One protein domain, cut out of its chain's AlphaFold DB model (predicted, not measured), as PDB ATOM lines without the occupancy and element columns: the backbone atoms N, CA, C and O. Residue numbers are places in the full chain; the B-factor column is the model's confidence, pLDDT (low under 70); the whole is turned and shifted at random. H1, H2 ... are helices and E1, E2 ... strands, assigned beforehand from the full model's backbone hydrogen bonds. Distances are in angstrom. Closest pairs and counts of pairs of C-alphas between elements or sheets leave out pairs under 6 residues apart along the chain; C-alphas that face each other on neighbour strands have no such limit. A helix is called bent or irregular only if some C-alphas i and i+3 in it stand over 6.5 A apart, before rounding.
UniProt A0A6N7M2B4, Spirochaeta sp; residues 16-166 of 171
ATOM      1  N   ALA A  16     -67.993  27.771 -18.839       89.69
ATOM      2  CA  ALA A  16     -68.891  27.091 -19.763       89.69
ATOM      3  C   ALA A  16     -68.204  26.744 -21.093       89.69
ATOM      4  O   ALA A  16     -68.379  25.643 -21.613       89.69
ATOM      5  N   SER A  17     -67.353  27.630 -21.622       89.44
ATOM      6  CA  SER A  17     -66.553  27.311 -22.816       89.44
ATOM      7  C   SER A  17     -65.558  26.178 -22.535       89.44
ATOM      8  O   SER A  17     -65.325  25.332 -23.399       89.44
ATOM      9  N   PHE A  18     -64.987  26.114 -21.327       90.38
ATOM     10  CA  PHE A  18     -64.100  25.016 -20.933       90.38
ATOM     11  C   PHE A  18     -64.844  23.678 -20.789       90.38
ATOM     12  O   PHE A  18     -64.367  22.670 -21.319       90.38
ATOM     13  N   ASP A  19     -66.023  23.669 -20.157       92.81
ATOM     14  CA  ASP A  19     -66.914  22.498 -20.090       92.81
ATOM     15  C   ASP A  19     -67.216  21.951 -21.491       92.81
ATOM     16  O   ASP A  19     -66.986  20.772 -21.776       92.81
ATOM     17  N   LEU A  20     -67.617  22.824 -22.418       93.19
ATOM     18  CA  LEU A  20     -67.908  22.432 -23.796       93.19
ATOM     19  C   LEU A  20     -66.690  21.854 -24.524       93.19
ATOM     20  O   LEU A  20     -66.829  20.882 -25.268       93.19
ATOM     21  N   ILE A  21     -65.485  22.391 -24.306       92.44
ATOM     22  CA  ILE A  21     -64.248  21.819 -24.868       92.44
ATOM     23  C   ILE A  21     -64.024  20.394 -24.348       92.44
ATOM     24  O   ILE A  21     -63.698  19.497 -25.135       92.44
ATOM     25  N   ILE A  22     -64.221  20.161 -23.048       93.88
ATOM     26  CA  ILE A  22     -64.116  18.822 -22.456       93.88
ATOM     27  C   ILE A  22     -65.162  17.892 -23.074       93.88
ATOM     28  O   ILE A  22     -64.800  16.816 -23.551       93.88
ATOM     29  N   ARG A  23     -66.431  18.305 -23.148       93.50
ATOM     30  CA  ARG A  23     -67.514  17.486 -23.719       93.50
ATOM     31  C   ARG A  23     -67.270  17.136 -25.186       93.50
ATOM     32  O   ARG A  23     -67.415  15.976 -25.573       93.50
ATOM     33  N   ARG A  24     -66.815  18.102 -25.994       92.50
ATOM     34  CA  ARG A  24     -66.399  17.890 -27.395       92.50
ATOM     35  C   ARG A  24     -65.250  16.874 -27.480       92.50
ATOM     36  O   ARG A  24     -65.291  15.974 -28.315       92.50
ATOM     37  N   THR A  25     -64.268  16.959 -26.579       92.81
ATOM     38  CA  THR A  25     -63.127  16.023 -26.507       92.81
ATOM     39  C   THR A  25     -63.563  14.606 -26.124       92.81
ATOM     40  O   THR A  25     -63.087  13.627 -26.698       92.81
ATOM     41  N   LEU A  26     -64.499  14.491 -25.180       94.44
ATOM     42  CA  LEU A  26     -65.052  13.223 -24.699       94.44
ATOM     43  C   LEU A  26     -66.169  12.663 -25.594       94.44
ATOM     44  O   LEU A  26     -66.650  11.561 -25.340       94.44
ATOM     45  N   LYS A  27     -66.562  13.386 -26.654       92.38
ATOM     46  CA  LYS A  27     -67.674  13.044 -27.559       92.38
ATOM     47  C   LYS A  27     -69.025  12.879 -26.846       92.38
ATOM     48  O   LYS A  27     -69.866  12.109 -27.297       92.38
ATOM     49  N   CYS A  28     -69.235  13.612 -25.755       91.19
ATOM     50  CA  CYS A  28     -70.498  13.681 -25.010       91.19
ATOM     51  C   CYS A  28     -71.165  15.062 -25.142       91.19
ATOM     52  O   CYS A  28     -71.785  15.567 -24.210       91.19
ATOM     53  N   TYR A  29     -70.985  15.683 -26.305       93.06
ATOM     54  CA  TYR A  29     -71.548  16.977 -26.664       93.06
ATOM     55  C   TYR A  29     -72.541  16.796 -27.809       93.06
ATOM     56  O   TYR A  29     -72.224  16.135 -28.804       93.06
ATOM     57  N   THR A  30     -73.697  17.436 -27.680       93.75
ATOM     58  CA  THR A  30     -74.708  17.527 -28.728       93.75
ATOM     59  C   THR A  30     -74.770  18.977 -29.215       93.75
ATOM     60  O   THR A  30     -75.084  19.865 -28.415       93.75
ATOM     61  N   PRO A  31     -74.470  19.249 -30.498       93.69
ATOM     62  CA  PRO A  31     -74.598  20.594 -31.048       93.69
ATOM     63  C   PRO A  31     -76.069  20.995 -31.094       93.69
ATOM     64  O   PRO A  31     -76.902  20.213 -31.551       93.69
ATOM     65  N   LEU A  32     -76.387  22.211 -30.654       94.94
ATOM     66  CA  LEU A  32     -77.746  22.755 -30.777       94.94
ATOM     67  C   LEU A  32     -78.014  23.229 -32.206       94.94
ATOM     68  O   LEU A  32     -79.140  23.180 -32.696       94.94
ATOM     69  N   LEU A  33     -76.970  23.732 -32.860       95.12
ATOM     70  CA  LEU A  33     -77.063  24.354 -34.169       95.12
ATOM     71  C   LEU A  33     -75.788  24.155 -34.981       95.12
ATOM     72  O   LEU A  33     -74.689  24.018 -34.450       95.12
ATOM     73  N   GLU A  34     -75.942  24.226 -36.295       95.38
ATOM     74  CA  GLU A  34     -74.856  24.320 -37.263       95.38
ATOM     75  C   GLU A  34     -75.041  25.614 -38.061       95.38
ATOM     76  O   GLU A  34     -76.012  25.767 -38.812       95.38
ATOM     77  N   LEU A  35     -74.102  26.552 -37.914       96.62
ATOM     78  CA  LEU A  35     -74.094  27.783 -38.699       96.62
ATOM     79  C   LEU A  35     -73.880  27.470 -40.181       96.62
ATOM     80  O   LEU A  35     -72.838  26.932 -40.544       96.62
ATOM     81  N   GLN A  36     -74.817  27.880 -41.038       96.75
ATOM     82  CA  GLN A  36     -74.594  27.886 -42.485       96.75
ATOM     83  C   GLN A  36     -73.954  29.207 -42.916       96.75
ATOM     84  O   GLN A  36     -72.914  29.215 -43.569       96.75
ATOM     85  N   ASN A  37     -74.563  30.336 -42.544       96.62
ATOM     86  CA  ASN A  37     -73.988  31.670 -42.726       96.62
ATOM     87  C   ASN A  37     -74.725  32.723 -41.883       96.62
ATOM     88  O   ASN A  37     -75.869  32.520 -41.476       96.62
ATOM     89  N   TYR A  38     -74.081  33.872 -41.671       96.94
ATOM     90  CA  TYR A  38     -74.731  35.093 -41.200       96.94
ATOM     91  C   TYR A  38     -74.323  36.286 -42.071       96.94
ATOM     92  O   TYR A  38     -73.228  36.333 -42.635       96.94
ATOM     93  N   HIS A  39     -75.204  37.275 -42.159       97.31
ATOM     94  CA  HIS A  39     -74.974  38.540 -42.838       97.31
ATOM     95  C   HIS A  39     -75.349  39.695 -41.916       97.31
ATOM     96  O   HIS A  39     -76.453  39.727 -41.373       97.31
ATOM     97  N   LEU A  40     -74.434  40.653 -41.771       96.94
ATOM     98  CA  LEU A  40     -74.613  41.845 -40.951       96.94
ATOM     99  C   LEU A  40     -74.404  43.087 -41.811       96.94
ATOM    100  O   LEU A  40     -73.356  43.245 -42.437       96.94
ATOM    101  N   GLU A  41     -75.382  43.985 -41.791       96.94
ATOM    102  CA  GLU A  41     -75.326  45.269 -42.482       96.94
ATOM    103  C   GLU A  41     -75.500  46.401 -41.470       96.94
ATOM    104  O   GLU A  41     -76.589  46.614 -40.929       96.94
ATOM    105  N   SER A  42     -74.418  47.136 -41.202       95.19
ATOM    106  CA  SER A  42     -74.455  48.331 -40.359       95.19
ATOM    107  C   SER A  42     -74.634  49.582 -41.213       95.19
ATOM    108  O   SER A  42     -73.857  49.833 -42.133       95.19
ATOM    109  N   PHE A  43     -75.614  50.416 -40.871       92.94
ATOM    110  CA  PHE A  43     -75.872  51.680 -41.555       92.94
ATOM    111  C   PHE A  43     -76.044  52.835 -40.564       92.94
ATOM    112  O   PHE A  43     -76.602  52.697 -39.473       92.94
ATOM    113  N   LYS A  44     -75.569  54.016 -40.968       93.44
ATOM    114  CA  LYS A  44     -75.706  55.285 -40.247       93.44
ATOM    115  C   LYS A  44     -76.268  56.316 -41.214       93.44
ATOM    116  O   LYS A  44     -75.637  56.621 -42.219       93.44
ATOM    117  N   SER A  45     -77.432  56.878 -40.899       91.69
ATOM    118  CA  SER A  45     -78.047  57.926 -41.719       91.69
ATOM    119  C   SER A  45     -77.985  59.268 -40.999       91.69
ATOM    120  O   SER A  45     -78.631  59.438 -39.966       91.69
ATOM    121  N   GLY A  46     -77.191  60.211 -41.518       92.38
ATOM    122  CA  GLY A  46     -77.122  61.591 -41.022       92.38
ATOM    123  C   GLY A  46     -76.978  61.682 -39.500       92.38
ATOM    124  O   GLY A  46     -76.002  61.188 -38.935       92.38
ATOM    125  N   SER A  47     -77.966  62.284 -38.833       92.12
ATOM    126  CA  SER A  47     -78.042  62.427 -37.370       92.12
ATOM    127  C   SER A  47     -78.633  61.214 -36.635       92.12
ATOM    128  O   SER A  47     -78.402  61.080 -35.436       92.12
ATOM    129  N   SER A  48     -79.316  60.287 -37.313       91.25
ATOM    130  CA  SER A  48     -79.942  59.106 -36.692       91.25
ATOM    131  C   SER A  48     -78.900  58.126 -36.152       91.25
ATOM    132  O   SER A  48     -77.900  57.924 -36.836       91.25
ATOM    133  N   PRO A  49     -79.096  57.478 -34.988       90.62
ATOM    134  CA  PRO A  49     -78.156  56.482 -34.468       90.62
ATOM    135  C   PRO A  49     -77.817  55.386 -35.488       90.62
ATOM    136  O   PRO A  49     -78.638  55.065 -36.351       90.62
ATOM    137  N   ALA A  50     -76.606  54.830 -35.394       94.50
ATOM    138  CA  ALA A  50     -76.242  53.659 -36.189       94.50
ATOM    139  C   ALA A  50     -77.163  52.488 -35.830       94.50
ATOM    140  O   ALA A  50     -77.594  52.361 -34.681       94.50
ATOM    141  N   LYS A  51     -77.463  51.650 -36.816       95.69
ATOM    142  CA  LYS A  51     -78.184  50.393 -36.627       95.69
ATOM    143  C   LYS A  51     -77.487  49.296 -37.402       95.69
ATOM    144  O   LYS A  51     -76.819  49.573 -38.397       95.69
ATOM    145  N   THR A  52     -77.672  48.063 -36.957       97.75
ATOM    146  CA  THR A  52     -77.232  46.874 -37.680       97.75
ATOM    147  C   THR A  52     -78.419  45.960 -37.927       97.75
ATOM    148  O   THR A  52     -79.182  45.678 -37.006       97.75
ATOM    149  N   VAL A  53     -78.582  45.518 -39.168       97.88
ATOM    150  CA  VAL A  53     -79.524  44.464 -39.555       97.88
ATOM    151  C   VAL A  53     -78.745  43.161 -39.654       97.88
ATOM    152  O   VAL A  53     -77.688  43.127 -40.279       97.88
ATOM    153  N   SER A  54     -79.272  42.105 -39.044       98.44
ATOM    154  CA  SER A  54     -78.715  40.757 -39.096       98.44
ATOM    155  C   SER A  54     -79.672  39.800 -39.790       98.44
ATOM    156  O   SER A  54     -80.887  39.876 -39.584       98.44
ATOM    157  N   LYS A  55     -79.114  38.882 -40.578       98.38
ATOM    158  CA  LYS A  55     -79.779  37.679 -41.089       98.38
ATOM    159  C   LYS A  55     -78.876  36.482 -40.837       98.38
ATOM    160  O   LYS A  55     -77.687  36.557 -41.138       98.38
ATOM    161  N   ILE A  56     -79.430  35.387 -40.337       98.25
ATOM    162  CA  ILE A  56     -78.685  34.161 -40.052       98.25
ATOM    163  C   ILE A  56     -79.410  32.945 -40.611       98.25
ATOM    164  O   ILE A  56     -80.637  32.908 -40.602       98.25
ATOM    165  N   PHE A  57     -78.644  31.968 -41.090       97.75
ATOM    166  CA  PHE A  57     -79.123  30.685 -41.591       97.75
ATOM    167  C   PHE A  57     -78.444  29.560 -40.817       97.75
ATOM    168  O   PHE A  57     -77.212  29.503 -40.751       97.75
ATOM    169  N   LEU A  58     -79.250  28.676 -40.234       97.25
ATOM    170  CA  LEU A  58     -78.812  27.611 -39.335       97.25
ATOM    171  C   LEU A  58     -79.463  26.286 -39.733       97.25
ATOM    172  O   LEU A  58     -80.601  26.272 -40.198       97.25
ATOM    173  N   LYS A  59     -78.787  25.171 -39.466       96.06
ATOM    174  CA  LYS A  59     -79.471  23.902 -39.178       96.06
ATOM    175  C   LYS A  59     -79.561  23.751 -37.668       96.06
ATOM    176  O   LYS A  59     -78.684  24.244 -36.962       96.06
ATOM    177  N   ILE A  60     -80.602  23.092 -37.186       94.62
ATOM    178  CA  ILE A  60     -80.894  22.988 -35.754       94.62
ATOM    179  C   ILE A  60     -81.034  21.530 -35.328       94.62
ATOM    180  O   ILE A  60     -81.371  20.659 -36.132       94.62
ATOM    181  N   THR A  61     -80.797  21.284 -34.052       93.31
ATOM    182  CA  THR A  61     -81.006  20.005 -33.380       93.31
ATOM    183  C   THR A  61     -82.163  20.166 -32.411       93.31
ATOM    184  O   THR A  61     -82.173  21.133 -31.664       93.31
ATOM    185  N   ASP A  62     -83.125  19.246 -32.409       88.56
ATOM    186  CA  ASP A  62     -84.292  19.301 -31.525       88.56
ATOM    187  C   ASP A  62     -83.907  19.135 -30.041       88.56
ATOM    188  O   ASP A  62     -82.783  18.756 -29.698       88.56
ATOM    189  N   ALA A  63     -84.848  19.412 -29.137       83.88
ATOM    190  CA  ALA A  63     -84.633  19.371 -27.693       83.88
ATOM    191  C   ALA A  63     -84.211  17.985 -27.166       83.88
ATOM    192  O   ALA A  63     -83.575  17.900 -26.119       83.88
ATOM    193  N   ASP A  64     -84.522  16.912 -27.899       84.81
ATOM    194  CA  ASP A  64     -84.115  15.534 -27.594       84.81
ATOM    195  C   ASP A  64     -82.723  15.158 -28.145       84.81
ATOM    196  O   ASP A  64     -82.244  14.043 -27.928       84.81
ATOM    197  N   GLY A  65     -82.060  16.085 -28.840       85.69
ATOM    198  CA  GLY A  65     -80.754  15.882 -29.456       85.69
ATOM    199  C   GLY A  65     -80.798  15.348 -30.889       85.69
ATOM    200  O   GLY A  65     -79.742  15.045 -31.447       85.69
ATOM    201  N   THR A  66     -81.976  15.239 -31.510       88.12
ATOM    202  CA  THR A  66     -82.126  14.772 -32.895       88.12
ATOM    203  C   THR A  66     -81.871  15.905 -33.899       88.12
ATOM    204  O   THR A  66     -82.594  16.901 -33.886       88.12
ATOM    205  N   PRO A  67     -80.896  15.784 -34.824       88.12
ATOM    206  CA  PRO A  67     -80.691  16.784 -35.871       88.12
ATOM    207  C   PRO A  67     -81.914  16.906 -36.787       88.12
ATOM    208  O   PRO A  67     -82.412  15.905 -37.311       88.12
ATOM    209  N   ILE A  68     -82.364  18.133 -37.036       85.81
ATOM    210  CA  ILE A  68     -83.458  18.420 -37.961       85.81
ATOM    211  C   ILE A  68     -82.854  18.764 -39.327       85.81
ATOM    212  O   ILE A  68     -82.066  19.697 -39.465       85.81
ATOM    213  N   ASN A  69     -83.266  18.045 -40.375       78.50
ATOM    214  CA  ASN A  69     -82.866  18.318 -41.765       78.50
ATOM    215  C   ASN A  69     -83.615  19.523 -42.377       78.50
ATOM    216  O   ASN A  69     -84.036  19.481 -43.533       78.50
ATOM    217  N   THR A  70     -83.791  20.590 -41.604       81.38
ATOM    218  CA  THR A  70     -84.450  21.822 -42.036       81.38
ATOM    219  C   THR A  70     -83.525  22.991 -41.748       81.38
ATOM    220  O   THR A  70     -83.071  23.172 -40.620       81.38
ATOM    221  N   GLU A  71     -83.258  23.792 -42.775       92.50
ATOM    222  CA  GLU A  71     -82.601  25.081 -42.596       92.50
ATOM    223  C   GLU A  71     -83.620  26.104 -42.097       92.50
ATOM    224  O   GLU A  71     -84.701  26.260 -42.671       92.50
ATOM    225  N   VAL A  72     -83.264  26.812 -41.032       96.00
ATOM    226  CA  VAL A  72     -84.050  27.908 -40.468       96.00
ATOM    227  C   VAL A  72     -83.328  29.228 -40.690       96.00
ATOM    228  O   VAL A  72     -82.098  29.285 -40.766       96.00
ATOM    229  N   MET A  73     -84.107  30.301 -40.793       97.69
ATOM    230  CA  MET A  73     -83.599  31.659 -40.930       97.69
ATOM    231  C   MET A  73     -84.102  32.502 -39.764       97.69
ATOM    232  O   MET A  73     -85.280  32.425 -39.425       97.69
ATOM    233  N   GLY A  74     -83.230  33.342 -39.216       98.06
ATOM    234  CA  GLY A  74     -83.611  34.390 -38.275       98.06
ATOM    235  C   GLY A  74     -83.146  35.761 -38.739       98.06
ATOM    236  O   GLY A  74     -82.155  35.887 -39.470       98.06
ATOM    237  N   ALA A  75     -83.856  36.802 -38.324       98.25
ATOM    238  CA  ALA A  75     -83.517  38.180 -38.636       98.25
ATOM    239  C   ALA A  75     -83.788  39.112 -37.453       98.25
ATOM    240  O   ALA A  75     -84.776  38.978 -36.740       98.25
ATOM    241  N   ALA A  76     -82.924  40.107 -37.268       98.31
ATOM    242  CA  ALA A  76     -83.119  41.115 -36.232       98.31
ATOM    243  C   ALA A  76     -82.454  42.444 -36.585       98.31
ATOM    244  O   ALA A  76     -81.595  42.531 -37.467       98.31
ATOM    245  N   VAL A  77     -82.853  43.491 -35.867       97.56
ATOM    246  CA  VAL A  77     -82.232  44.815 -35.922       97.56
ATOM    247  C   VAL A  77     -81.762  45.177 -34.523       97.56
ATOM    248  O   VAL A  77     -82.562  45.163 -33.593       97.56
ATOM    249  N   GLY A  78     -80.489  45.536 -34.393       95.44
ATOM    250  CA  GLY A  78     -79.879  45.986 -33.141       95.44
ATOM    251  C   GLY A  78     -79.159  47.324 -33.307       95.44
ATOM    252  O   GLY A  78     -78.977  47.822 -34.425       95.44
ATOM    253  N   LEU A  79     -78.725  47.917 -32.198       93.44
ATOM    254  CA  LEU A  79     -77.886  49.120 -32.204       93.44
ATOM    255  C   LEU A  79     -76.463  48.806 -32.682       93.44
ATOM    256  O   LEU A  79     -75.820  49.640 -33.318       93.44
ATOM    257  N   GLY A  80     -75.991  47.587 -32.424       93.31
ATOM    258  CA  GLY A  80     -74.690  47.087 -32.858       93.31
ATOM    259  C   GLY A  80     -74.764  45.694 -33.484       93.31
ATOM    260  O   GLY A  80     -75.813  45.045 -33.443       93.31
ATOM    261  N   PRO A  81     -73.648  45.211 -34.055       94.12
ATOM    262  CA  PRO A  81     -73.601  43.912 -34.716       94.12
ATOM    263  C   PRO A  81     -73.856  42.748 -33.760       94.12
ATOM    264  O   PRO A  81     -74.533  41.807 -34.145       94.12
ATOM    265  N   VAL A  82     -73.373  42.826 -32.517       94.25
ATOM    266  CA  VAL A  82     -73.539  41.746 -31.529       94.25
ATOM    267  C   VAL A  82     -74.995  41.609 -31.089       94.25
ATOM    268  O   VAL A  82     -75.524  40.506 -31.070       94.25
ATOM    269  N   GLU A  83     -75.663  42.730 -30.806       94.94
ATOM    270  CA  GLU A  83     -77.087  42.739 -30.450       94.94
ATOM    271  C   GLU A  83     -77.958  42.238 -31.610       94.94
ATOM    272  O   GLU A  83     -78.853  41.422 -31.412       94.94
ATOM    273  N   ALA A  84     -77.673  42.682 -32.841       97.25
ATOM    274  CA  ALA A  84     -78.388  42.202 -34.018       97.25
ATOM    275  C   ALA A  84     -78.149  40.698 -34.255       97.25
ATOM    276  O   ALA A  84     -79.077  39.982 -34.626       97.25
ATOM    277  N   LEU A  85     -76.926  40.216 -34.018       96.88
ATOM    278  CA  LEU A  85     -76.558  38.810 -34.155       96.88
ATOM    279  C   LEU A  85     -77.281  37.931 -33.124       96.88
ATOM    280  O   LEU A  85     -77.949  36.982 -33.533       96.88
ATOM    281  N   ASP A  86     -77.227  38.279 -31.832       96.06
ATOM    282  CA  ASP A  86     -77.969  37.589 -30.760       96.06
ATOM    283  C   ASP A  86     -79.478  37.593 -31.036       96.06
ATOM    284  O   ASP A  86     -80.129  36.552 -30.974       96.06
ATOM    285  N   GLY A  87     -80.027  38.738 -31.453       97.12
ATOM    286  CA  GLY A  87     -81.431  38.845 -31.836       97.12
ATOM    287  C   GLY A  87     -81.802  37.894 -32.974       97.12
ATOM    288  O   GLY A  87     -82.790  37.175 -32.870       97.12
ATOM    289  N   SER A  88     -81.002  37.840 -34.044       98.00
ATOM    290  CA  SER A  88     -81.277  36.957 -35.186       98.00
ATOM    291  C   SER A  88     -81.109  35.478 -34.843       98.00
ATOM    292  O   SER A  88     -81.860  34.644 -35.340       98.00
ATOM    293  N   LEU A  89     -80.162  35.151 -33.961       96.62
ATOM    294  CA  LEU A  89     -79.966  33.801 -33.448       96.62
ATOM    295  C   LEU A  89     -81.192  33.348 -32.650       96.62
ATOM    296  O   LEU A  89     -81.724  32.265 -32.881       96.62
ATOM    297  N   ARG A  90     -81.688  34.205 -31.754       96.31
ATOM    298  CA  ARG A  90     -82.893  33.935 -30.963       96.31
ATOM    299  C   ARG A  90     -84.144  33.858 -31.828       96.31
ATOM    300  O   ARG A  90     -84.964  32.985 -31.575       96.31
ATOM    301  N   ASP A  91     -84.281  34.710 -32.839       97.50
ATOM    302  CA  ASP A  91     -85.393  34.661 -33.798       97.50
ATOM    303  C   ASP A  91     -85.439  33.314 -34.542       97.50
ATOM    304  O   ASP A  91     -86.494  32.688 -34.618       97.50
ATOM    305  N   ALA A  92     -84.281  32.807 -34.985       96.19
ATOM    306  CA  ALA A  92     -84.179  31.509 -35.657       96.19
ATOM    307  C   ALA A  92     -84.493  30.321 -34.731       96.19
ATOM    308  O   ALA A  92     -85.149  29.365 -35.143       96.19
ATOM    309  N   LEU A  93     -83.990  30.353 -33.493       94.81
ATOM    310  CA  LEU A  93     -84.019  29.197 -32.594       94.81
ATOM    311  C   LEU A  93     -85.266  29.130 -31.703       94.81
ATOM    312  O   LEU A  93     -85.715  28.033 -31.383       94.81
ATOM    313  N   SER A  94     -85.841  30.264 -31.289       94.06
ATOM    314  CA  SER A  94     -86.946  30.296 -30.310       94.06
ATOM    315  C   SER A  94     -88.176  29.463 -30.701       94.06
ATOM    316  O   SER A  94     -88.763  28.866 -29.799       94.06
ATOM    317  N   PRO A  95     -88.578  29.362 -31.988       91.88
ATOM    318  CA  PRO A  95     -89.690  28.495 -32.387       91.88
ATOM    319  C   PRO A  95     -89.474  27.007 -32.077       91.88
ATOM    320  O   PRO A  95     -90.446  26.279 -31.898       91.88
ATOM    321  N   HIS A  96     -88.215  26.569 -32.013       90.88
ATOM    322  CA  HIS A  96     -87.820  25.183 -31.752       90.88
ATOM    323  C   HIS A  96     -87.306  24.979 -30.321       90.88
ATOM    324  O   HIS A  96     -87.359  23.877 -29.787       90.88
ATOM    325  N   HIS A  97     -86.855  26.056 -29.676       92.12
ATOM    326  CA  HIS A  97     -86.218  26.033 -28.364       92.12
ATOM    327  C   HIS A  97     -86.791  27.117 -27.438       92.12
ATOM    328  O   HIS A  97     -86.138  28.140 -27.197       92.12
ATOM    329  N   PRO A  98     -87.996  26.909 -26.870       91.62
ATOM    330  CA  PRO A  98     -88.656  27.887 -26.001       91.62
ATOM    331  C   PRO A  98     -87.838  28.271 -24.760       91.62
ATOM    332  O   PRO A  98     -87.974  29.391 -24.252       91.62
ATOM    333  N   PHE A  99     -86.941  27.385 -24.304       91.31
ATOM    334  CA  PHE A  99     -86.052  27.628 -23.165       91.31
ATOM    335  C   PHE A  99     -85.191  28.893 -23.327       91.31
ATOM    336  O   PHE A  99     -84.812  29.509 -22.331       91.31
ATOM    337  N   LEU A 100     -84.915  29.328 -24.565       93.06
ATOM    338  CA  LEU A 100     -84.153  30.549 -24.846       93.06
ATOM    339  C   LEU A 100     -84.790  31.805 -24.245       93.06
ATOM    340  O   LEU A 100     -84.081  32.771 -23.965       93.06
ATOM    341  N   SER A 101     -86.105  31.793 -24.010       92.44
ATOM    342  CA  SER A 101     -86.823  32.890 -23.353       92.44
ATOM    343  C   SER A 101     -86.419  33.098 -21.886       92.44
ATOM    344  O   SER A 101     -86.589  34.198 -21.352       92.44
ATOM    345  N   HIS A 102     -85.847  32.076 -21.241       91.56
ATOM    346  CA  HIS A 102     -85.353  32.151 -19.866       91.56
ATOM    347  C   HIS A 102     -83.938  32.729 -19.786       91.56
ATOM    348  O   HIS A 102     -83.596  33.362 -18.791       91.56
ATOM    349  N   ILE A 103     -83.139  32.569 -20.842       93.31
ATOM    350  CA  ILE A 103     -81.730  32.963 -20.871       93.31
ATOM    351  C   ILE A 103     -81.587  34.407 -21.339       93.31
ATOM    352  O   ILE A 103     -82.006  34.755 -22.447       93.31
ATOM    353  N   LYS A 104     -80.891  35.232 -20.561       91.19
ATOM    354  CA  LYS A 104     -80.573  36.620 -20.911       91.19
ATOM    355  C   LYS A 104     -79.076  36.871 -20.847       91.19
ATOM    356  O   LYS A 104     -78.432  36.452 -19.892       91.19
ATOM    357  N   LEU A 105     -78.557  37.606 -21.828       91.62
ATOM    358  CA  LEU A 105     -77.212  38.171 -21.763       91.62
ATOM    359  C   LEU A 105     -77.203  39.267 -20.688       91.62
ATOM    360  O   LEU A 105     -77.984  40.216 -20.768       91.62
ATOM    361  N   SER A 106     -76.364  39.106 -19.667       90.69
ATOM    362  CA  SER A 106     -76.268  40.009 -18.515       90.69
ATOM    363  C   SER A 106     -75.013  40.879 -18.538       90.69
ATOM    364  O   SER A 106     -75.060  41.995 -18.025       90.69
ATOM    365  N   ASP A 107     -73.926  40.413 -19.160       91.19
ATOM    366  CA  ASP A 107     -72.698  41.191 -19.336       91.19
ATOM    367  C   ASP A 107     -71.979  40.850 -20.650       91.19
ATOM    368  O   ASP A 107     -72.066  39.728 -21.160       91.19
ATOM    369  N   TYR A 108     -71.271  41.838 -21.198       92.69
ATOM    370  CA  TYR A 108     -70.484  41.736 -22.423       92.69
ATOM    371  C   TYR A 108     -69.199  42.557 -22.283       92.69
ATOM    372  O   TYR A 108     -69.234  43.788 -22.195       92.69
ATOM    373  N   ALA A 109     -68.049  41.883 -22.333       92.06
ATOM    374  CA  ALA A 109     -66.747  42.523 -22.187       92.06
ATOM    375  C   ALA A 109     -65.777  42.110 -23.296       92.06
ATOM    376  O   ALA A 109     -65.684  40.946 -23.678       92.06
ATOM    377  N   VAL A 110     -64.993  43.073 -23.789       92.88
ATOM    378  CA  VAL A 110     -63.985  42.844 -24.834       92.88
ATOM    379  C   VAL A 110     -62.601  43.194 -24.306       92.88
ATOM    380  O   VAL A 110     -62.405  44.211 -23.631       92.88
ATOM    381  N   ARG A 111     -61.620  42.352 -24.629       91.31
ATOM    382  CA  ARG A 111     -60.199  42.560 -24.341       91.31
ATOM    383  C   ARG A 111     -59.389  42.385 -25.620       91.31
ATOM    384  O   ARG A 111     -59.519  41.380 -26.310       91.31
ATOM    385  N   VAL A 112     -58.538  43.357 -25.927       89.88
ATOM    386  CA  VAL A 112     -57.568  43.252 -27.025       89.88
ATOM    387  C   VAL A 112     -56.337  42.516 -26.497       89.88
ATOM    388  O   VAL A 112     -55.804  42.901 -25.460       89.88
ATOM    389  N   LEU A 113     -55.911  41.449 -27.175       83.31
ATOM    390  CA  LEU A 113     -54.787  40.617 -26.734       83.31
ATOM    391  C   LEU A 113     -53.441  41.157 -27.219       83.31
ATOM    392  O   LEU A 113     -52.518  41.291 -26.424       83.31
ATOM    393  N   ASP A 114     -53.357  41.516 -28.502       82.69
ATOM    394  CA  ASP A 114     -52.109  41.927 -29.154       82.69
ATOM    395  C   ASP A 114     -52.255  43.341 -29.746       82.69
ATOM    396  O   ASP A 114     -52.357  43.493 -30.968       82.69
ATOM    397  N   PRO A 115     -52.305  44.400 -28.914       75.75
ATOM    398  CA  PRO A 115     -52.615  45.757 -29.374       75.75
ATOM    399  C   PRO A 115     -51.608  46.299 -30.401       75.75
ATOM    400  O   PRO A 115     -51.955  47.149 -31.218       75.75
ATOM    401  N   GLU A 116     -50.382  45.769 -30.420       80.31
ATOM    402  CA  GLU A 116     -49.327  46.144 -31.371       80.31
ATOM    403  C   GLU A 116     -49.675  45.815 -32.832       80.31
ATOM    404  O   GLU A 116     -49.120  46.411 -33.754       80.31
ATOM    405  N   ARG A 117     -50.634  44.908 -33.068       80.56
ATOM    406  CA  ARG A 117     -51.120  44.545 -34.410       80.56
ATOM    407  C   ARG A 117     -52.238  45.457 -34.933       80.56
ATOM    408  O   ARG A 117     -52.779  45.195 -36.008       80.56
ATOM    409  N   ALA A 118     -52.577  46.531 -34.211       79.00
ATOM    410  CA  ALA A 118     -53.610  47.506 -34.572       79.00
ATOM    411  C   ALA A 118     -54.936  46.832 -34.990       79.00
ATOM    412  O   ALA A 118     -55.535  46.115 -34.196       79.00
ATOM    413  N   ALA A 119     -55.401  47.033 -36.228       69.56
ATOM    414  CA  ALA A 119     -56.662  46.465 -36.717       69.56
ATOM    415  C   ALA A 119     -56.651  44.929 -36.869       69.56
ATOM    416  O   ALA A 119     -57.716  44.332 -36.966       69.56
ATOM    417  N   ALA A 120     -55.475  44.294 -36.876       77.19
ATOM    418  CA  ALA A 120     -55.318  42.836 -36.896       77.19
ATOM    419  C   ALA A 120     -55.085  42.253 -35.489       77.19
ATOM    420  O   ALA A 120     -54.636  41.113 -35.339       77.19
ATOM    421  N   ALA A 121     -55.312  43.045 -34.439       81.12
ATOM    422  CA  ALA A 121     -55.205  42.563 -33.076       81.12
ATOM    423  C   ALA A 121     -56.291  41.520 -32.798       81.12
ATOM    424  O   ALA A 121     -57.475  41.736 -33.060       81.12
ATOM    425  N   ARG A 122     -55.889  40.394 -32.206       88.69
ATOM    426  CA  ARG A 122     -56.845  39.411 -31.701       88.69
ATOM    427  C   ARG A 122     -57.645  40.031 -30.568       88.69
ATOM    428  O   ARG A 122     -57.079  40.622 -29.646       88.69
ATOM    429  N   VAL A 123     -58.953  39.846 -30.615       91.75
ATOM    430  CA  VAL A 123     -59.858  40.189 -29.528       91.75
ATOM    431  C   VAL A 123     -60.314  38.932 -28.809       91.75
ATOM    432  O   VAL A 123     -60.463  37.859 -29.396       91.75
ATOM    433  N   ARG A 124     -60.538  39.087 -27.512       94.19
ATOM    434  CA  ARG A 124     -61.201  38.128 -26.645       94.19
ATOM    435  C   ARG A 124     -62.505  38.754 -26.180       94.19
ATOM    436  O   ARG A 124     -62.487  39.852 -25.625       94.19
ATOM    437  N   VAL A 125     -63.607  38.070 -26.433       95.00
ATOM    438  CA  VAL A 125     -64.952  38.491 -26.046       95.00
ATOM    439  C   VAL A 125     -65.430  37.571 -24.939       95.00
ATOM    440  O   VAL A 125     -65.360  36.357 -25.094       95.00
ATOM    441  N   PHE A 126     -65.894  38.158 -23.844       94.94
ATOM    442  CA  PHE A 126     -66.524  37.472 -22.727       94.94
ATOM    443  C   PHE A 126     -68.010  37.806 -22.712       94.94
ATOM    444  O   PHE A 126     -68.381  38.975 -22.850       94.94
ATOM    445  N   ILE A 127     -68.841  36.783 -22.540       94.25
ATOM    446  CA  ILE A 127     -70.289  36.916 -22.392       94.25
ATOM    447  C   ILE A 127     -70.701  36.232 -21.104       94.25
ATOM    448  O   ILE A 127     -70.317  35.088 -20.869       94.25
ATOM    449  N   THR A 128     -71.517  36.916 -20.312       94.50
ATOM    450  CA  THR A 128     -72.187  36.324 -19.155       94.50
ATOM    451  C   THR A 128     -73.674  36.236 -19.446       94.50
ATOM    452  O   THR A 128     -74.281  37.199 -19.922       94.50
ATOM    453  N   CYS A 129     -74.262  35.078 -19.162       94.38
ATOM    454  CA  CYS A 129     -75.692  34.833 -19.288       94.38
ATOM    455  C   CYS A 129     -76.304  34.434 -17.944       94.38
ATOM    456  O   CYS A 129     -75.618  33.913 -17.068       94.38
ATOM    457  N   PHE A 130     -77.605  34.686 -17.805       93.12
ATOM    458  CA  PHE A 130     -78.401  34.408 -16.613       93.12
ATOM    459  C   PHE A 130     -79.761  33.810 -16.990       93.12
ATOM    460  O   PHE A 130     -80.426  34.333 -17.886       93.12
ATOM    461  N   ASP A 131     -80.200  32.759 -16.290       93.38
ATOM    462  CA  ASP A 131     -81.501  32.092 -16.511       93.38
ATOM    463  C   ASP A 131     -82.588  32.461 -15.473       93.38
ATOM    464  O   ASP A 131     -83.705  31.948 -15.523       93.38
ATOM    465  N   GLY A 132     -82.278  33.326 -14.499       90.94
ATOM    466  CA  GLY A 132     -83.133  33.574 -13.328       90.94
ATOM    467  C   GLY A 132     -82.630  32.926 -12.032       90.94
ATOM    468  O   GLY A 132     -83.041  33.342 -10.949       90.94
ATOM    469  N   GLN A 133     -81.736  31.942 -12.124       90.25
ATOM    470  CA  GLN A 133     -81.205  31.162 -11.000       90.25
ATOM    471  C   GLN A 133     -79.675  31.035 -11.030       90.25
ATOM    472  O   GLN A 133     -79.037  31.055  -9.979       90.25
ATOM    473  N   ARG A 134     -79.087  30.899 -12.217       90.31
ATOM    474  CA  ARG A 134     -77.683  30.579 -12.482       90.31
ATOM    475  C   ARG A 134     -77.086  31.623 -13.404       90.31
ATOM    476  O   ARG A 134     -77.753  32.073 -14.331       90.31
ATOM    477  N   ASN A 135     -75.819  31.945 -13.173       91.81
ATOM    478  CA  ASN A 135     -74.992  32.696 -14.108       91.81
ATOM    479  C   ASN A 135     -73.929  31.764 -14.682       91.81
ATOM    480  O   ASN A 135     -73.463  30.878 -13.973       91.81
ATOM    481  N   TRP A 136     -73.549  31.971 -15.937       94.31
ATOM    482  CA  TRP A 136     -72.403  31.301 -16.546       94.31
ATOM    483  C   TRP A 136     -71.713  32.237 -17.531       94.31
ATOM    484  O   TRP A 136     -72.357  33.074 -18.174       94.31
ATOM    485  N   GLY A 137     -70.396  32.088 -17.642       94.75
ATOM    486  CA  GLY A 137     -69.557  32.873 -18.540       94.75
ATOM    487  C   GLY A 137     -68.997  32.036 -19.687       94.75
ATOM    488  O   GLY A 137     -68.565  30.903 -19.472       94.75
ATOM    489  N   THR A 138     -68.933  32.609 -20.886       96.06
ATOM    490  CA  THR A 138     -68.283  32.032 -22.074       96.06
ATOM    491  C   THR A 138     -67.292  32.995 -22.703       96.06
ATOM    492  O   THR A 138     -67.306  34.201 -22.441       96.06
ATOM    493  N   VAL A 139     -66.397  32.454 -23.531       95.75
ATOM    494  CA  VAL A 139     -65.369  33.229 -24.222       95.75
ATOM    495  C   VAL A 139     -65.246  32.839 -25.686       95.75
ATOM    496  O   VAL A 139     -65.259  31.664 -26.033       95.75
ATOM    497  N   GLY A 140     -65.031  33.837 -26.535       94.94
ATOM    498  CA  GLY A 140     -64.615  33.657 -27.921       94.94
ATOM    499  C   GLY A 140     -63.356  34.460 -28.221       94.94
ATOM    500  O   GLY A 140     -63.106  35.508 -27.616       94.94
ATOM    501  N   VAL A 141     -62.525  33.962 -29.137       94.31
ATOM    502  CA  VAL A 141     -61.246  34.600 -29.486       94.31
ATOM    503  C   VAL A 141     -61.048  34.583 -30.992       94.31
ATOM    504  O   VAL A 141     -60.874  33.528 -31.595       94.31
ATOM    505  N   SER A 142     -60.970  35.765 -31.597       93.94
ATOM    506  CA  SER A 142     -60.781  35.920 -33.040       93.94
ATOM    507  C   SER A 142     -60.112  37.255 -33.365       93.94
ATOM    508  O   SER A 142     -60.102  38.171 -32.551       93.94
ATOM    509  N   GLU A 143     -59.535  37.378 -34.558       92.38
ATOM    510  CA  GLU A 143     -59.122  38.676 -35.119       92.38
ATOM    511  C   GLU A 143     -60.339  39.531 -35.518       92.38
ATOM    512  O   GLU A 143     -60.230  40.744 -35.664       92.38
ATOM    513  N   ASN A 144     -61.520  38.916 -35.644       92.56
ATOM    514  CA  ASN A 144     -62.777  39.599 -35.917       92.56
ATOM    515  C   ASN A 144     -63.674  39.599 -34.667       92.56
ATOM    516  O   ASN A 144     -64.041  38.547 -34.150       92.56
ATOM    517  N   ILE A 145     -64.076  40.789 -34.208       93.06
ATOM    518  CA  ILE A 145     -64.941  40.951 -33.030       93.06
ATOM    519  C   ILE A 145     -66.308  40.284 -33.172       93.06
ATOM    520  O   ILE A 145     -66.829  39.762 -32.189       93.06
ATOM    521  N   VAL A 146     -66.872  40.253 -34.379       95.19
ATOM    522  CA  VAL A 146     -68.146  39.576 -34.648       95.19
ATOM    523  C   VAL A 146     -67.978  38.071 -34.488       95.19
ATOM    524  O   VAL A 146     -68.787  37.446 -33.818       95.19
ATOM    525  N   GLU A 147     -66.896  37.509 -35.024       95.81
ATOM    526  CA  GLU A 147     -66.596  36.076 -34.922       95.81
ATOM    527  C   GLU A 147     -66.313  35.660 -33.470       95.81
ATOM    528  O   GLU A 147     -66.831  34.656 -32.991       95.81
ATOM    529  N   ALA A 148     -65.546  36.462 -32.723       95.88
ATOM    530  CA  ALA A 148     -65.326  36.215 -31.298       95.88
ATOM    531  C   ALA A 148     -66.640  36.290 -30.497       95.88
ATOM    532  O   ALA A 148     -66.863  35.488 -29.594       95.88
ATOM    533  N   SER A 149     -67.527  37.225 -30.843       96.56
ATOM    534  CA  SER A 149     -68.844  37.337 -30.203       96.56
ATOM    535  C   SER A 149     -69.749  36.159 -30.551       96.56
ATOM    536  O   SER A 149     -70.418  35.633 -29.670       96.56
ATOM    537  N   TRP A 150     -69.741  35.718 -31.812       97.12
ATOM    538  CA  TRP A 150     -70.476  34.544 -32.277       97.12
ATOM    539  C   TRP A 150     -70.088  33.295 -31.486       97.12
ATOM    540  O   TRP A 150     -70.958  32.628 -30.932       97.12
ATOM    541  N   GLN A 151     -68.786  33.026 -31.361       96.50
ATOM    542  CA  GLN A 151     -68.270  31.890 -30.594       96.50
ATOM    543  C   GLN A 151     -68.755  31.915 -29.141       96.50
ATOM    544  O   GLN A 151     -69.292  30.921 -28.659       96.50
ATOM    545  N   ALA A 152     -68.631  33.063 -28.464       96.44
ATOM    546  CA  ALA A 152     -69.078  33.206 -27.082       96.44
ATOM    547  C   ALA A 152     -70.604  33.037 -26.936       96.44
ATOM    548  O   ALA A 152     -71.055  32.390 -25.991       96.44
ATOM    549  N   LEU A 153     -71.400  33.588 -27.864       96.50
ATOM    550  CA  LEU A 153     -72.865  33.474 -27.858       96.50
ATOM    551  C   LEU A 153     -73.314  32.022 -28.041       96.50
ATOM    552  O   LEU A 153     -74.134  31.534 -27.263       96.50
ATOM    553  N   VAL A 154     -72.762  31.326 -29.039       96.44
ATOM    554  CA  VAL A 154     -73.097  29.923 -29.314       96.44
ATOM    555  C   VAL A 154     -72.688  29.037 -28.152       96.44
ATOM    556  O   VAL A 154     -73.534  28.305 -27.648       96.44
ATOM    557  N   ASP A 155     -71.448  29.150 -27.666       96.56
ATOM    558  CA  ASP A 155     -71.003  28.387 -26.499       96.56
ATOM    559  C   ASP A 155     -71.935  28.635 -25.299       96.56
ATOM    560  O   ASP A 155     -72.238  27.719 -24.543       96.56
ATOM    561  N   SER A 156     -72.441  29.860 -25.121       95.62
ATOM    562  CA  SER A 156     -73.306  30.187 -23.983       95.62
ATOM    563  C   SER A 156     -74.642  29.453 -24.052       95.62
ATOM    564  O   SER A 156     -75.099  28.888 -23.054       95.62
ATOM    565  N   ILE A 157     -75.257  29.431 -25.233       95.62
ATOM    566  CA  ILE A 157     -76.534  28.752 -25.455       95.62
ATOM    567  C   ILE A 157     -76.345  27.231 -25.432       95.62
ATOM    568  O   ILE A 157     -77.139  26.518 -24.819       95.62
ATOM    569  N   GLU A 158     -75.291  26.719 -26.065       95.62
ATOM    570  CA  GLU A 158     -75.019  25.284 -26.124       95.62
ATOM    571  C   GLU A 158     -74.621  24.697 -24.778       95.62
ATOM    572  O   GLU A 158     -74.986  23.557 -24.486       95.62
ATOM    573  N   TYR A 159     -73.918  25.462 -23.942       95.56
ATOM    574  CA  TYR A 159     -73.651  25.078 -22.563       95.56
ATOM    575  C   TYR A 159     -74.960  24.843 -21.814       95.56
ATOM    576  O   TYR A 159     -75.136  23.781 -21.214       95.56
ATOM    577  N   TYR A 160     -75.902  25.787 -21.908       94.81
ATOM    578  CA  TYR A 160     -77.199  25.647 -21.257       94.81
ATOM    579  C   TYR A 160     -77.987  24.457 -21.812       94.81
ATOM    580  O   TYR A 160     -78.542  23.663 -21.054       94.81
ATOM    581  N   PHE A 161     -78.000  24.298 -23.136       94.81
ATOM    582  CA  PHE A 161     -78.666  23.182 -23.798       94.81
ATOM    583  C   PHE A 161     -78.127  21.824 -23.322       94.81
ATOM    584  O   PHE A 161     -78.897  20.965 -22.892       94.81
ATOM    585  N   ASN A 162     -76.804  21.650 -23.321       94.19
ATOM    586  CA  ASN A 162     -76.172  20.389 -22.940       94.19
ATOM    587  C   ASN A 162     -76.305  20.089 -21.442       94.19
ATOM    588  O   ASN A 162     -76.531  18.939 -21.085       94.19
ATOM    589  N   ASN A 163     -76.196  21.094 -20.568       92.75
ATOM    590  CA  ASN A 163     -76.192  20.881 -19.116       92.75
ATOM    591  C   ASN A 163     -77.594  20.899 -18.487       92.75
ATOM    592  O   ASN A 163     -77.797  20.318 -17.424       92.75
ATOM    593  N   TYR A 164     -78.566  21.584 -19.097       91.25
ATOM    594  CA  TYR A 164     -79.852  21.834 -18.438       91.25
ATOM    595  C   TYR A 164     -81.076  21.415 -19.237       91.25
ATOM    596  O   TYR A 164     -82.082  21.083 -18.615       91.25
ATOM    597  N   VAL A 165     -81.005  21.379 -20.567       90.50
ATOM    598  CA  VAL A 165     -82.128  20.939 -21.411       90.50
ATOM    599  C   VAL A 165     -82.041  19.433 -21.640       90.50
ATOM    600  O   VAL A 165     -82.928  18.702 -21.203       90.50
ATOM    601  N   LEU A 166     -80.932  18.957 -22.216       86.62
ATOM    602  CA  LEU A 166     -80.729  17.538 -22.524       86.62
ATOM    603  C   LEU A 166     -80.651  16.659 -21.271       86.62
ATOM    604  O   LEU A 166     -81.259  15.594 -21.228       86.62
TER     605      LEU A 166
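This is residues 16 to 166 of the 171 residues of a protein of Spirochaeta sp (UniProt A0A6N7M2B4). Two three-stranded sheets form two opposite sides of the domain, with two helices between them: the sheet E1 E2 E3 curls round H2, the sheet E4 E5 E6 has the long helix H5 on one face, and H2 and H5 meet in the middle. H1 sits at the E6 edge of the second sheet and packs on H5, while the small helix H4 lies far from the core, between E4 and E5 along the chain. The printed part has 151 residues, with five named helices and six named strands in the order H1 E1 E2 E3 H2 H3 E4 H4 E5 E6 H5; both sheets are antiparallel and run in the orders E1 E2 E3 and E4 E5 E6. The class is mixed, helices and strands, and the whole is compact, with a radius of gyration of the C-alphas of 15.8 A and spans of 48 by 32 by 30 A.

H1, residues 16 to 26, touches residues 152 to 159 of H5, residues 145 to 165; the closest C-alphas are those of Ser 17 and Asp 155, 5.9 A, and the lines stand at 70.3 degrees, only just about perpendicular. E1, residues 33 to 43, E2, residues 51 to 61, and E3, residues 67 to 78, are a meander, each strand the antiparallel neighbour of the one before. E1 and E2 form a hairpin, with N 39 and O 55 2.8 A apart, and E2 and E3 form another, with N 54 and O 76 2.8 A apart. The sheet is twisted; E1 bends by 67 degrees at residue 36, E2 by 52 degrees at 58 and E3 by 79 degrees at 70. It curls round H2, residues 81 to 93, in two layers, a helix on one face of a sheet; the C-alphas of Gly 74 and Ala 92 are the closest of E3 and H2, 3.9 A. Residues 81 to 86 of H2 touch residues 146 to 153 of H5, closest at the C-alphas of Val 82 and Ser 149, 6.6 A; the two helices run the same way at a tilt of 34.5 degrees, only just shallow. H3, residues 98 to 101, is close to H2 but not clearly touching, with the C-alphas of Arg 90 and Leu 100 7.1 A apart. E4, residues 104 to 112, and E5, residues 123 to 130, are antiparallel neighbours, with N 109 and O 126 3.0 A apart. H4, residues 115 to 120, comes between them along the chain and is apart from H5. E5 and E6, residues 135 to 142, form a hairpin, with N 125 and O 140 2.9 A apart. H5 is on one face of this twisted sheet, again two layers, and the closest C-alphas of E6 and H5 are those of Gly 140 and Ala 148, 4.3 A. E1, E2 and E3 are each apart from E4, E5 and E6. In H1, H2 and H5 every O i to N i+4 pair is within hydrogen-bond range; H4 has 0 of 2, with 2 of 3 O i to N i+3 pairs within range, and H3 is too short for an O i to N i+4 pair.

H1 begins at C-alpha 16, (-68.891, 27.091, -19.763), and spans 15.2 A. E1, E2 and E3 span 28.3 A, 30.7 A and 29.3 A, and H2 spans 18.2 A from C-alpha 81 at (-73.601, 43.912, -34.716). The short H3 follows. E4 spans 24.7 A, E5 23.3 A and E6 23.9 A. H4 is irregular, with C-alphas 116 and 119 9.1 A apart. H5 spans 28.8 A and ends at C-alpha 165, (-82.128, 20.939, -21.411).

The two C-alphas farthest apart are those of Leu 26 and Gly 46, 52.5 A. The printed part has no cut and no long link. Its mean pLDDT is 92.7; residue 119 alone is under 70 in this model.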